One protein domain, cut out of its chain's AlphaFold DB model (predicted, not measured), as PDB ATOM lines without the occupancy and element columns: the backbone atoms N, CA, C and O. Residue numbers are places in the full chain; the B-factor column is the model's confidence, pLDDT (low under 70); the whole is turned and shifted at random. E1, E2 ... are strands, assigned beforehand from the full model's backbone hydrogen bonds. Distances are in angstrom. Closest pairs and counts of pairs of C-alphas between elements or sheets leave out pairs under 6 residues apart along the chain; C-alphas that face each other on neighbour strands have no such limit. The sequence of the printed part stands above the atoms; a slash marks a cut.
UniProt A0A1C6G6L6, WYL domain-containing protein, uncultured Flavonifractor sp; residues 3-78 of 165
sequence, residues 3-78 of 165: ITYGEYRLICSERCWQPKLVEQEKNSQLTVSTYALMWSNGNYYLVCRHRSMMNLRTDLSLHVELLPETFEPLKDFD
ATOM      1  N   ILE A   3     -39.449 -17.645  33.627       96.38
ATOM      2  CA  ILE A   3     -38.128 -17.013  33.713       96.38
ATOM      3  C   ILE A   3     -37.605 -16.782  32.300       96.38
ATOM      4  O   ILE A   3     -37.635 -17.700  31.483       96.38
ATOM      5  N   THR A   4     -37.076 -15.590  32.045       97.19
ATOM      6  CA  THR A   4     -36.177 -15.328  30.920       97.19
ATOM      7  C   THR A   4     -34.742 -15.432  31.422       97.19
ATOM      8  O   THR A   4     -34.309 -14.639  32.258       97.19
ATOM      9  N   TYR A   5     -34.015 -16.433  30.944       96.44
ATOM     10  CA  TYR A   5     -32.676 -16.796  31.377       96.44
ATOM     11  C   TYR A   5     -31.629 -16.331  30.363       96.44
ATOM     12  O   TYR A   5     -31.833 -16.401  29.146       96.44
ATOM     13  N   GLY A   6     -30.520 -15.819  30.882       96.69
ATOM     14  CA  GLY A   6     -29.474 -15.180  30.106       96.69
ATOM     15  C   GLY A   6     -28.147 -15.927  30.110       96.69
ATOM     16  O   GLY A   6     -27.941 -16.926  30.801       96.69
ATOM     17  N   GLU A   7     -27.229 -15.412  29.308       95.62
ATOM     18  CA  GLU A   7     -25.819 -15.770  29.300       95.62
ATOM     19  C   GLU A   7     -24.971 -14.536  28.996       95.62
ATOM     20  O   GLU A   7     -25.421 -13.582  28.354       95.62
ATOM     21  N   TYR A   8     -23.731 -14.537  29.478       95.12
ATOM     22  CA  TYR A   8     -22.795 -13.477  29.139       95.12
ATOM     23  C   TYR A   8     -22.233 -13.705  27.745       95.12
ATOM     24  O   TYR A   8     -21.691 -14.767  27.445       95.12
ATOM     25  N   ARG A   9     -22.296 -12.667  26.914       94.81
ATOM     26  CA  ARG A   9     -21.632 -12.635  25.612       94.81
ATOM     27  C   ARG A   9     -20.721 -11.431  25.504       94.81
ATOM     28  O   ARG A   9     -21.005 -10.369  26.059       94.81
ATOM     29  N   LEU A  10     -19.629 -11.596  24.763       95.69
ATOM     30  CA  LEU A  10     -18.771 -10.478  24.398       95.69
ATOM     31  C   LEU A  10     -19.456  -9.656  23.309       95.69
ATOM     32  O   LEU A  10     -19.739 -10.154  22.222       95.69
ATOM     33  N   ILE A  11     -19.699  -8.384  23.604       94.88
ATOM     34  CA  ILE A  11     -20.279  -7.428  22.665       94.88
ATOM     35  C   ILE A  11     -19.274  -6.297  22.464       94.88
ATOM     36  O   ILE A  11     -18.773  -5.719  23.430       94.88
ATOM     37  N   CYS A  12     -18.973  -5.987  21.202       93.88
ATOM     38  CA  CYS A  12     -18.124  -4.857  20.847       93.88
ATOM     39  C   CYS A  12     -18.963  -3.576  20.814       93.88
ATOM     40  O   CYS A  12     -19.931  -3.474  20.060       93.88
ATOM     41  N   SER A  13     -18.592  -2.596  21.633       90.56
ATOM     42  CA  SER A  13     -19.189  -1.262  21.665       90.56
ATOM     43  C   SER A  13     -18.052  -0.247  21.711       90.56
ATOM     44  O   SER A  13     -17.129  -0.397  22.505       90.56
ATOM     45  N   GLU A  14     -18.058   0.732  20.803       89.00
ATOM     46  CA  GLU A  14     -17.025   1.783  20.744       89.00
ATOM     47  C   GLU A  14     -15.578   1.250  20.640       89.00
ATOM     48  O   GLU A  14     -14.641   1.849  21.153       89.00
ATOM     49  N   ARG A  15     -15.379   0.123  19.934       90.56
ATOM     50  CA  ARG A  15     -14.091  -0.603  19.808       90.56
ATOM     51  C   ARG A  15     -13.580  -1.246  21.107       90.56
ATOM     52  O   ARG A  15     -12.458  -1.747  21.125       90.56
ATOM     53  N   CYS A  16     -14.398  -1.307  22.154       92.94
ATOM     54  CA  CYS A  16     -14.119  -2.054  23.376       92.94
ATOM     55  C   CYS A  16     -15.021  -3.290  23.471       92.94
ATOM     56  O   CYS A  16     -16.234  -3.215  23.271       92.94
ATOM     57  N   TRP A  17     -14.431  -4.440  23.802       96.00
ATOM     58  CA  TRP A  17     -15.178  -5.663  24.093       96.00
ATOM     59  C   TRP A  17     -15.627  -5.662  25.548       96.00
ATOM     60  O   TRP A  17     -14.807  -5.486  26.448       96.00
ATOM     61  N   GLN A  18     -16.922  -5.866  25.778       95.88
ATOM     62  CA  GLN A  18     -17.495  -5.933  27.118       95.88
ATOM     63  C   GLN A  18     -18.382  -7.172  27.260       95.88
ATOM     64  O   GLN A  18     -19.141  -7.477  26.332       95.88
ATOM     65  N   PRO A  19     -18.330  -7.878  28.403       96.00
ATOM     66  CA  PRO A  19     -19.317  -8.898  28.710       96.00
ATOM     67  C   PRO A  19     -20.663  -8.221  28.975       96.00
ATOM     68  O   PRO A  19     -20.766  -7.314  29.801       96.00
ATOM     69  N   LYS A  20     -21.708  -8.663  28.279       95.56
ATOM     70  CA  LYS A  20     -23.085  -8.237  28.532       95.56
ATOM     71  C   LYS A  20     -23.960  -9.460  28.733       95.56
ATOM     72  O   LYS A  20     -23.883 -10.406  27.952       95.56
ATOM     73  N   LEU A  21     -24.775  -9.423  29.785       96.19
ATOM     74  CA  LEU A  21     -25.812 -10.418  30.004       96.19
ATOM     75  C   LEU A  21     -26.918 -10.185  28.972       96.19
ATOM     76  O   LEU A  21     -27.507  -9.105  28.923       96.19
ATOM     77  N   VAL A  22     -27.166 -11.183  28.134       95.69
ATOM     78  CA  VAL A  22     -28.206 -11.165  27.100       95.69
ATOM     79  C   VAL A  22     -29.039 -12.434  27.189       95.69
ATOM     80  O   VAL A  22     -28.615 -13.400  27.819       95.69
ATOM     81  N   GLU A  23     -30.235 -12.437  26.598       96.25
ATOM     82  CA  GLU A  23     -31.045 -13.656  26.536       96.25
ATOM     83  C   GLU A  23     -30.273 -14.774  25.833       96.25
ATOM     84  O   GLU A  23     -29.597 -14.534  24.828       96.25
ATOM     85  N   GLN A  24     -30.379 -15.995  26.357       93.31
ATOM     86  CA  GLN A  24     -29.781 -17.151  25.695       93.31
ATOM     87  C   GLN A  24     -30.383 -17.359  24.306       93.31
ATOM     88  O   GLN A  24     -31.577 -17.165  24.086       93.31
ATOM     89  N   GLU A  25     -29.569 -17.838  23.368       86.56
ATOM     90  CA  GLU A  25     -30.040 -18.139  22.010       86.56
ATOM     91  C   GLU A  25     -31.101 -19.245  21.972       86.56
ATOM     92  O   GLU A  25     -31.966 -19.258  21.097       86.56
ATOM     93  N   LYS A  26     -31.022 -20.205  22.898       87.00
ATOM     94  CA  LYS A  26     -31.907 -21.372  22.949       87.00
ATOM     95  C   LYS A  26     -32.467 -21.535  24.349       87.00
ATOM     96  O   LYS A  26     -31.728 -21.466  25.320       87.00
ATOM     97  N   ASN A  27     -33.762 -21.840  24.433       85.81
ATOM     98  CA  ASN A  27     -34.460 -22.113  25.692       85.81
ATOM     99  C   ASN A  27     -34.334 -20.984  26.738       85.81
ATOM    100  O   ASN A  27     -34.339 -21.270  27.933       85.81
ATOM    101  N   SER A  28     -34.248 -19.716  26.310       91.94
ATOM    102  CA  SER A  28     -34.188 -18.574  27.234       91.94
ATOM    103  C   SER A  28     -35.460 -18.431  28.060       91.94
ATOM    104  O   SER A  28     -35.389 -18.041  29.215       91.94
ATOM    105  N   GLN A  29     -36.627 -18.771  27.514       95.31
ATOM    106  CA  GLN A  29     -37.892 -18.693  28.242       95.31
ATOM    107  C   GLN A  29     -38.265 -20.052  28.837       95.31
ATOM    108  O   GLN A  29     -38.533 -21.010  28.111       95.31
ATOM    109  N   LEU A  30     -38.313 -20.119  30.166       95.25
ATOM    110  CA  LEU A  30     -38.571 -21.335  30.930       95.25
ATOM    111  C   LEU A  30     -39.779 -21.143  31.844       95.25
ATOM    112  O   LEU A  30     -39.784 -20.254  32.692       95.25
ATOM    113  N   THR A  31     -40.775 -22.019  31.730       95.94
ATOM    114  CA  THR A  31     -41.822 -22.150  32.750       95.94
ATOM    115  C   THR A  31     -41.385 -23.204  33.755       95.94
ATOM    116  O   THR A  31     -41.168 -24.357  33.389       95.94
ATOM    117  N   VAL A  32     -41.234 -22.810  35.018       95.06
ATOM    118  CA  VAL A  32     -40.662 -23.664  36.062       95.06
ATOM    119  C   VAL A  32     -41.500 -23.690  37.337       95.06
ATOM    120  O   VAL A  32     -42.120 -22.691  37.725       95.06
ATOM    121  N   SER A  33     -41.440 -24.831  38.016       94.81
ATOM    122  CA  SER A  33     -41.886 -25.027  39.398       94.81
ATOM    123  C   SER A  33     -40.689 -24.912  40.339       94.81
ATOM    124  O   SER A  33     -39.690 -25.602  40.143       94.81
ATOM    125  N   THR A  34     -40.749 -24.029  41.331       92.94
ATOM    126  CA  THR A  34     -39.604 -23.667  42.186       92.94
ATOM    127  C   THR A  34     -39.580 -24.461  43.480       92.94
ATOM    128  O   THR A  34     -40.554 -24.439  44.221       92.94
ATOM    129  N   TYR A  35     -38.462 -25.102  43.794       94.31
ATOM    130  CA  TYR A  35     -38.336 -25.956  44.976       94.31
ATOM    131  C   TYR A  35     -37.572 -25.275  46.109       94.31
ATOM    132  O   TYR A  35     -38.029 -25.287  47.247       94.31
ATOM    133  N   ALA A  36     -36.419 -24.679  45.809       93.69
ATOM    134  CA  ALA A  36     -35.572 -24.046  46.814       93.69
ATOM    135  C   ALA A  36     -34.671 -22.971  46.203       93.69
ATOM    136  O   ALA A  36     -34.376 -22.987  45.006       93.69
ATOM    137  N   LEU A  37     -34.199 -22.067  47.056       94.50
ATOM    138  CA  LEU A  37     -33.070 -21.190  46.775       94.50
ATOM    139  C   LEU A  37     -31.873 -21.699  47.579       94.50
ATOM    140  O   LEU A  37     -31.974 -21.862  48.792       94.50
ATOM    141  N   MET A  38     -30.757 -21.954  46.907       93.44
ATOM    142  CA  MET A  38     -29.554 -22.527  47.509       93.44
ATOM    143  C   MET A  38     -28.336 -21.670  47.207       93.44
ATOM    144  O   MET A  38     -28.252 -21.049  46.150       93.44
ATOM    145  N   TRP A  39     -27.376 -21.662  48.124       91.12
ATOM    146  CA  TRP A  39     -26.074 -21.046  47.912       91.12
ATOM    147  C   TRP A  39     -25.022 -22.140  47.753       91.12
ATOM    148  O   TRP A  39     -24.946 -23.049  48.575       91.12
ATOM    149  N   SER A  40     -24.220 -22.062  46.695       87.69
ATOM    150  CA  SER A  40     -23.135 -23.009  46.446       87.69
ATOM    151  C   SER A  40     -22.049 -22.355  45.605       87.69
ATOM    152  O   SER A  40     -22.340 -21.561  44.711       87.69
ATOM    153  N   ASN A  41     -20.786 -22.659  45.907       82.94
ATOM    154  CA  ASN A  41     -19.614 -22.171  45.174       82.94
ATOM    155  C   ASN A  41     -19.660 -20.658  44.850       82.94
ATOM    156  O   ASN A  41     -19.395 -20.233  43.725       82.94
ATOM    157  N   GLY A  42     -20.085 -19.844  45.825       88.50
ATOM    158  CA  GLY A  42     -20.156 -18.385  45.704       88.50
ATOM    159  C   GLY A  42     -21.373 -17.821  44.965       88.50
ATOM    160  O   GLY A  42     -21.416 -16.615  44.749       88.50
ATOM    161  N   ASN A  43     -22.360 -18.637  44.581       93.12
ATOM    162  CA  ASN A  43     -23.509 -18.185  43.790       93.12
ATOM    163  C   ASN A  43     -24.839 -18.702  44.345       93.12
ATOM    164  O   ASN A  43     -24.899 -19.756  44.977       93.12
ATOM    165  N   TYR A  44     -25.917 -17.963  44.072       95.62
ATOM    166  CA  TYR A  44     -27.279 -18.370  44.407       95.62
ATOM    167  C   TYR A  44     -27.942 -19.079  43.229       95.62
ATOM    168  O   TYR A  44     -28.060 -18.519  42.134       95.62
ATOM    169  N   TYR A  45     -28.432 -20.286  43.484       95.75
ATOM    170  CA  TYR A  45     -29.114 -21.140  42.528       95.75
ATOM    171  C   TYR A  45     -30.568 -21.327  42.933       95.75
ATOM    172  O   TYR A  45     -30.884 -21.714  44.058       95.75
ATOM    173  N   LEU A  46     -31.459 -21.090  41.985       95.50
ATOM    174  CA  LEU A  46     -32.839 -21.509  42.054       95.50
ATOM    175  C   LEU A  46     -32.927 -22.974  41.618       95.50
ATOM    176  O   LEU A  46     -32.745 -23.288  40.439       95.50
ATOM    177  N   VAL A  47     -33.249 -23.851  42.563       94.88
ATOM    178  CA  VAL A  47     -33.611 -25.240  42.285       94.88
ATOM    179  C   VAL A  47     -35.046 -25.255  41.785       94.88
ATOM    180  O   VAL A  47     -35.975 -24.853  42.494       94.88
ATOM    181  N   CYS A  48     -35.249 -25.704  40.555       94.06
ATOM    182  CA  CYS A  48     -36.564 -25.730  39.935       94.06
ATOM    183  C   CYS A  48     -36.740 -26.932  39.005       94.06
ATOM    184  O   CYS A  48     -35.800 -27.666  38.702       94.06
ATOM    185  N   ARG A  49     -37.975 -27.157  38.559       92.31
ATOM    186  CA  ARG A  49     -38.328 -28.206  37.605       92.31
ATOM    187  C   ARG A  49     -39.024 -27.601  36.397       92.31
ATOM    188  O   ARG A  49     -40.030 -26.915  36.553       92.31
ATOM    189  N   HIS A  50     -38.507 -27.904  35.210       89.62
ATOM    190  CA  HIS A  50     -39.171 -27.645  33.927       89.62
ATOM    191  C   HIS A  50     -39.632 -28.972  33.308       89.62
ATOM    192  O   HIS A  50     -40.808 -29.314  33.350       89.62
ATOM    193  N   ARG A  51     -38.680 -29.772  32.806       88.00
ATOM    194  CA  ARG A  51     -38.890 -31.171  32.374       88.00
ATOM    195  C   ARG A  51     -38.268 -32.147  33.373       88.00
ATOM    196  O   ARG A  51     -38.899 -33.113  33.796       88.00
ATOM    197  N   SER A  52     -37.059 -31.824  33.812       88.06
ATOM    198  CA  SER A  52     -36.320 -32.442  34.911       88.06
ATOM    199  C   SER A  52     -35.957 -31.379  35.950       88.06
ATOM    200  O   SER A  52     -36.180 -30.185  35.718       88.06
ATOM    201  N   MET A  53     -35.410 -31.814  37.086       88.75
ATOM    202  CA  MET A  53     -34.775 -30.903  38.038       88.75
ATOM    203  C   MET A  53     -33.612 -30.177  37.362       88.75
ATOM    204  O   MET A  53     -32.878 -30.771  36.568       88.75
ATOM    205  N   MET A  54     -33.468 -28.896  37.666       91.25
ATOM    206  CA  MET A  54     -32.408 -28.037  37.165       91.25
ATOM    207  C   MET A  54     -32.070 -26.958  38.191       91.25
ATOM    208  O   MET A  54     -32.907 -26.581  39.011       91.25
ATOM    209  N   ASN A  55     -30.847 -26.447  38.093       93.69
ATOM    210  CA  ASN A  55     -30.330 -25.406  38.966       93.69
ATOM    211  C   ASN A  55     -29.994 -24.185  38.117       93.69
ATOM    212  O   ASN A  55     -29.078 -24.224  37.297       93.69
ATOM    213  N   LEU A  56     -30.760 -23.112  38.287       94.06
ATOM    214  CA  LEU A  56     -30.584 -21.871  37.541       94.06
ATOM    215  C   LEU A  56     -29.890 -20.839  38.420       94.06
ATOM    216  O   LEU A  56     -30.346 -20.551  39.522       94.06
ATOM    217  N   ARG A  57     -28.809 -20.243  37.928       95.12
ATOM    218  CA  ARG A  57     -28.152 -19.125  38.600       95.12
ATOM    219  C   ARG A  57     -29.069 -17.910  38.612       95.12
ATOM    220  O   ARG A  57     -29.476 -17.404  37.570       95.12
ATOM    221  N   THR A  58     -29.385 -17.420  39.799       95.62
ATOM    222  CA  THR A  58     -30.313 -16.290  39.948       95.62
ATOM    223  C   THR A  58     -29.774 -15.001  39.326       95.62
ATOM    224  O   THR A  58     -30.549 -14.249  38.746       95.62
ATOM    225  N   ASP A  59     -28.456 -14.794  39.329       96.00
ATOM    226  CA  ASP A  59     -27.790 -13.639  38.712       96.00
ATOM    227  C   ASP A  59     -27.792 -13.661  37.172       96.00
ATOM    228  O   ASP A  59     -27.487 -12.650  36.544       96.00
ATOM    229  N   LEU A  60     -28.167 -14.787  36.557       96.06
ATOM    230  CA  LEU A  60     -28.359 -14.912  35.109       96.06
ATOM    231  C   LEU A  60     -29.835 -14.802  34.693       96.06
ATOM    232  O   LEU A  60     -30.156 -14.938  33.514       96.06
ATOM    233  N   SER A  61     -30.752 -14.564  35.633       95.88
ATOM    234  CA  SER A  61     -32.174 -14.383  35.328       95.88
ATOM    235  C   SER A  61     -32.446 -12.930  34.929       95.88
ATOM    236  O   SER A  61     -32.313 -12.022  35.743       95.88
ATOM    237  N   LEU A  62     -32.834 -12.705  33.672       96.44
ATOM    238  CA  LEU A  62     -33.112 -11.375  33.118       96.44
ATOM    239  C   LEU A  62     -34.515 -10.874  33.465       96.44
ATOM    240  O   LEU A  62     -34.713  -9.684  33.702       96.44
ATOM    241  N   HIS A  63     -35.496 -11.775  33.481       96.00
ATOM    242  CA  HIS A  63     -36.878 -11.445  33.807       96.00
ATOM    243  C   HIS A  63     -37.559 -12.615  34.514       96.00
ATOM    244  O   HIS A  63     -37.286 -13.773  34.197       96.00
ATOM    245  N   VAL A  64     -38.450 -12.314  35.457       95.31
ATOM    246  CA  VAL A  64     -39.240 -13.313  36.184       95.31
ATOM    247  C   VAL A  64     -40.682 -12.833  36.274       95.31
ATOM    248  O   VAL A  64     -40.945 -11.714  36.708       95.31
ATOM    249  N   GLU A  65     -41.607 -13.707  35.902       96.06
ATOM    250  CA  GLU A  65     -43.047 -13.477  35.937       96.06
ATOM    251  C   GLU A  65     -43.712 -14.583  36.763       96.06
ATOM    252  O   GLU A  65     -43.558 -15.781  36.491       96.06
ATOM    253  N   LEU A  66     -44.460 -14.199  37.798       94.62
ATOM    254  CA  LEU A  66     -45.294 -15.145  38.533       94.62
ATOM    255  C   LEU A  66     -46.504 -15.512  37.679       94.62
ATOM    256  O   LEU A  66     -47.211 -14.644  37.180       94.62
ATOM    257  N   LEU A  67     -46.727 -16.812  37.536       94.25
ATOM    258  CA  LEU A  67     -47.861 -17.347  36.798       94.25
ATOM    259  C   LEU A  67     -48.970 -17.739  37.789       94.25
ATOM    260  O   LEU A  67     -48.645 -18.054  38.938       94.25
ATOM    261  N   PRO A  68     -50.253 -17.720  37.384       93.31
ATOM    262  CA  PRO A  68     -51.368 -18.053  38.270       93.31
ATOM    263  C   PRO A  68     -51.392 -19.532  38.680       93.31
ATOM    264  O   PRO A  68     -52.006 -19.873  39.689       93.31
ATOM    265  N   GLU A  69     -50.743 -20.419  37.920       91.19
ATOM    266  CA  GLU A  69     -50.659 -21.836  38.248       91.19
ATOM    267  C   GLU A  69     -49.853 -22.064  39.528       91.19
ATOM    268  O   GLU A  69     -48.683 -21.687  39.651       91.19
ATOM    269  N   THR A  70     -50.473 -22.762  40.472       86.88
ATOM    270  CA  THR A  70     -49.819 -23.244  41.686       86.88
ATOM    271  C   THR A  70     -49.235 -24.629  41.458       86.88
ATOM    272  O   THR A  70     -49.788 -25.435  40.709       86.88
ATOM    273  N   PHE A  71     -48.152 -24.944  42.159       88.69
ATOM    274  CA  PHE A  71     -47.607 -26.295  42.193       88.69
ATOM    275  C   PHE A  71     -47.387 -26.727  43.641       88.69
ATOM    276  O   PHE A  71     -47.068 -25.898  44.494       88.69
ATOM    277  N   GLU A  72     -47.529 -28.023  43.897       87.38
ATOM    278  CA  GLU A  72     -47.124 -28.625  45.162       87.38
ATOM    279  C   GLU A  72     -45.730 -29.251  45.003       87.38
ATOM    280  O   GLU A  72     -45.534 -30.088  44.109       87.38
ATOM    281  N   PRO A  73     -44.749 -28.863  45.838       84.50
ATOM    282  CA  PRO A  73     -43.473 -29.558  45.925       84.50
ATOM    283  C   PRO A  73     -43.654 -31.058  46.160       84.50
ATOM    284  O   PRO A  73     -44.628 -31.507  46.764       84.50
ATOM    285  N   LEU A  74     -42.681 -31.847  45.700       85.50
ATOM    286  CA  LEU A  74     -42.625 -33.262  46.064       85.50
ATOM    287  C   LEU A  74     -42.526 -33.353  47.590       85.50
ATOM    288  O   LEU A  74     -41.672 -32.691  48.175       85.50
ATOM    289  N   LYS A  75     -43.385 -34.169  48.211       83.50
ATOM    290  CA  LYS A  75     -43.464 -34.284  49.679       83.50
ATOM    291  C   LYS A  75     -42.124 -34.629  50.327       83.50
ATOM    292  O   LYS A  75     -41.835 -34.134  51.407       83.50
ATOM    293  N   ASP A  76     -41.309 -35.410  49.626       88.19
ATOM    294  CA  ASP A  76     -40.025 -35.910  50.119       88.19
ATOM    295  C   ASP A  76     -38.830 -35.119  49.554       88.19
ATOM    296  O   ASP A  76     -37.705 -35.613  49.533       88.19
ATOM    297  N   PHE A  77     -39.053 -33.903  49.036       89.94
ATOM    298  CA  PHE A  77     -37.948 -33.047  48.614       89.94
ATOM    299  C   PHE A  77     -37.235 -32.459  49.834       89.94
ATOM    300  O   PHE A  77     -37.770 -31.587  50.519       89.94
ATOM    301  N   ASP A  78     -36.003 -32.906  50.055       91.06
ATOM    302  CA  ASP A  78     -35.101 -32.378  51.071       91.06
ATOM    303  C   ASP A  78     -33.987 -31.551  50.397       91.06
ATOM    304  O   ASP A  78     -33.160 -32.112  49.666       91.06
TER     305      ASP A  78
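What this domain is: This is residues 3 to 78 of the 165 residues of the protein "WYL domain-containing protein" of uncultured Flavonifractor sp (UniProt A0A1C6G6L6). A long, twisted two-stranded hairpin, E1 and E2, sticks out as an arm at one end of the domain, and its root, where E1 pairs with the short strands E3 and E7, is joined through the tight links E3 to E4 and E6 to E7 to a separate, twisted three-stranded sheet, E4, E5 and E6. At the root of the arm the first residues of E1 run between the short strands E3 and E7, and after E7 a tail of residues 66 to 78 makes the opposite end. The 76 printed residues hold seven named strands, E1 to E7 in chain order, and no named helix, an all-strand domain. E1, E2, E3 and E7 form a branched antiparallel sheet, and the other sheet has the order E4, E5, E6, antiparallel. The whole is loose and elongated, with a radius of gyration of the C-alphas of 15.1 A and spans of 54 by 29 by 18 A.

Where its parts are: E1, residues 3 to 13, begins at C-alpha 3 (-38.128, -17.013, 33.713), is 27.4 A long and bends by 68 degrees at residue 10. E2, residues 16 to 23, is 20.8 A long and bends by 51 degrees at residue 19. E3 is residues 29 to 31, and E7 is residues 61 to 65, ending at C-alpha 65 (-43.047, -13.477, 35.937). E4, residues 33 to 40, is 20.1 A long and bends by 50 degrees at residue 36. E5, residues 43 to 49, is 18.9 A long, and E6, residues 53 to 57, is 13.5 A long.

How they stand to each other: E1 pairs in staggered fashion: E2 beside residues 5 to 13 and E3 beside residues 3 to 4 lie on one side of it, E7 beside residues 3 to 6 on the other side. In the hairpin of E1 and E2, N 9 and O 20 are 3.0 A apart, within hydrogen-bond range. N 3 and O 30 of E1 and E3 are 2.8 A apart, and so are N 4 and O 63 of E1 and E7. E4, E5 and E6 form a meander, each strand the antiparallel neighbour of the one before, with N 38 and O 45 at 2.9 A and N 46 and O 56 at 2.8 A. E1 is apart from E4 and E5, and only just apart from E6, the closest C-alphas being 8.3 A apart. E3 and E4 meet only through their link, as do E6 and E7.

The domain as a whole: The C-alphas of Arg 15 and Lys 75, the two farthest apart, are 53.8 A apart. Both sheets are only just strongly twisted, with C-alphas up to 4.4 A off the best plane in the branched one and 4.2 A in the other. The printed part has no cut, and the links between the strands are tight. The mean pLDDT of the printed part is 92.7, and no printed residue is under 70.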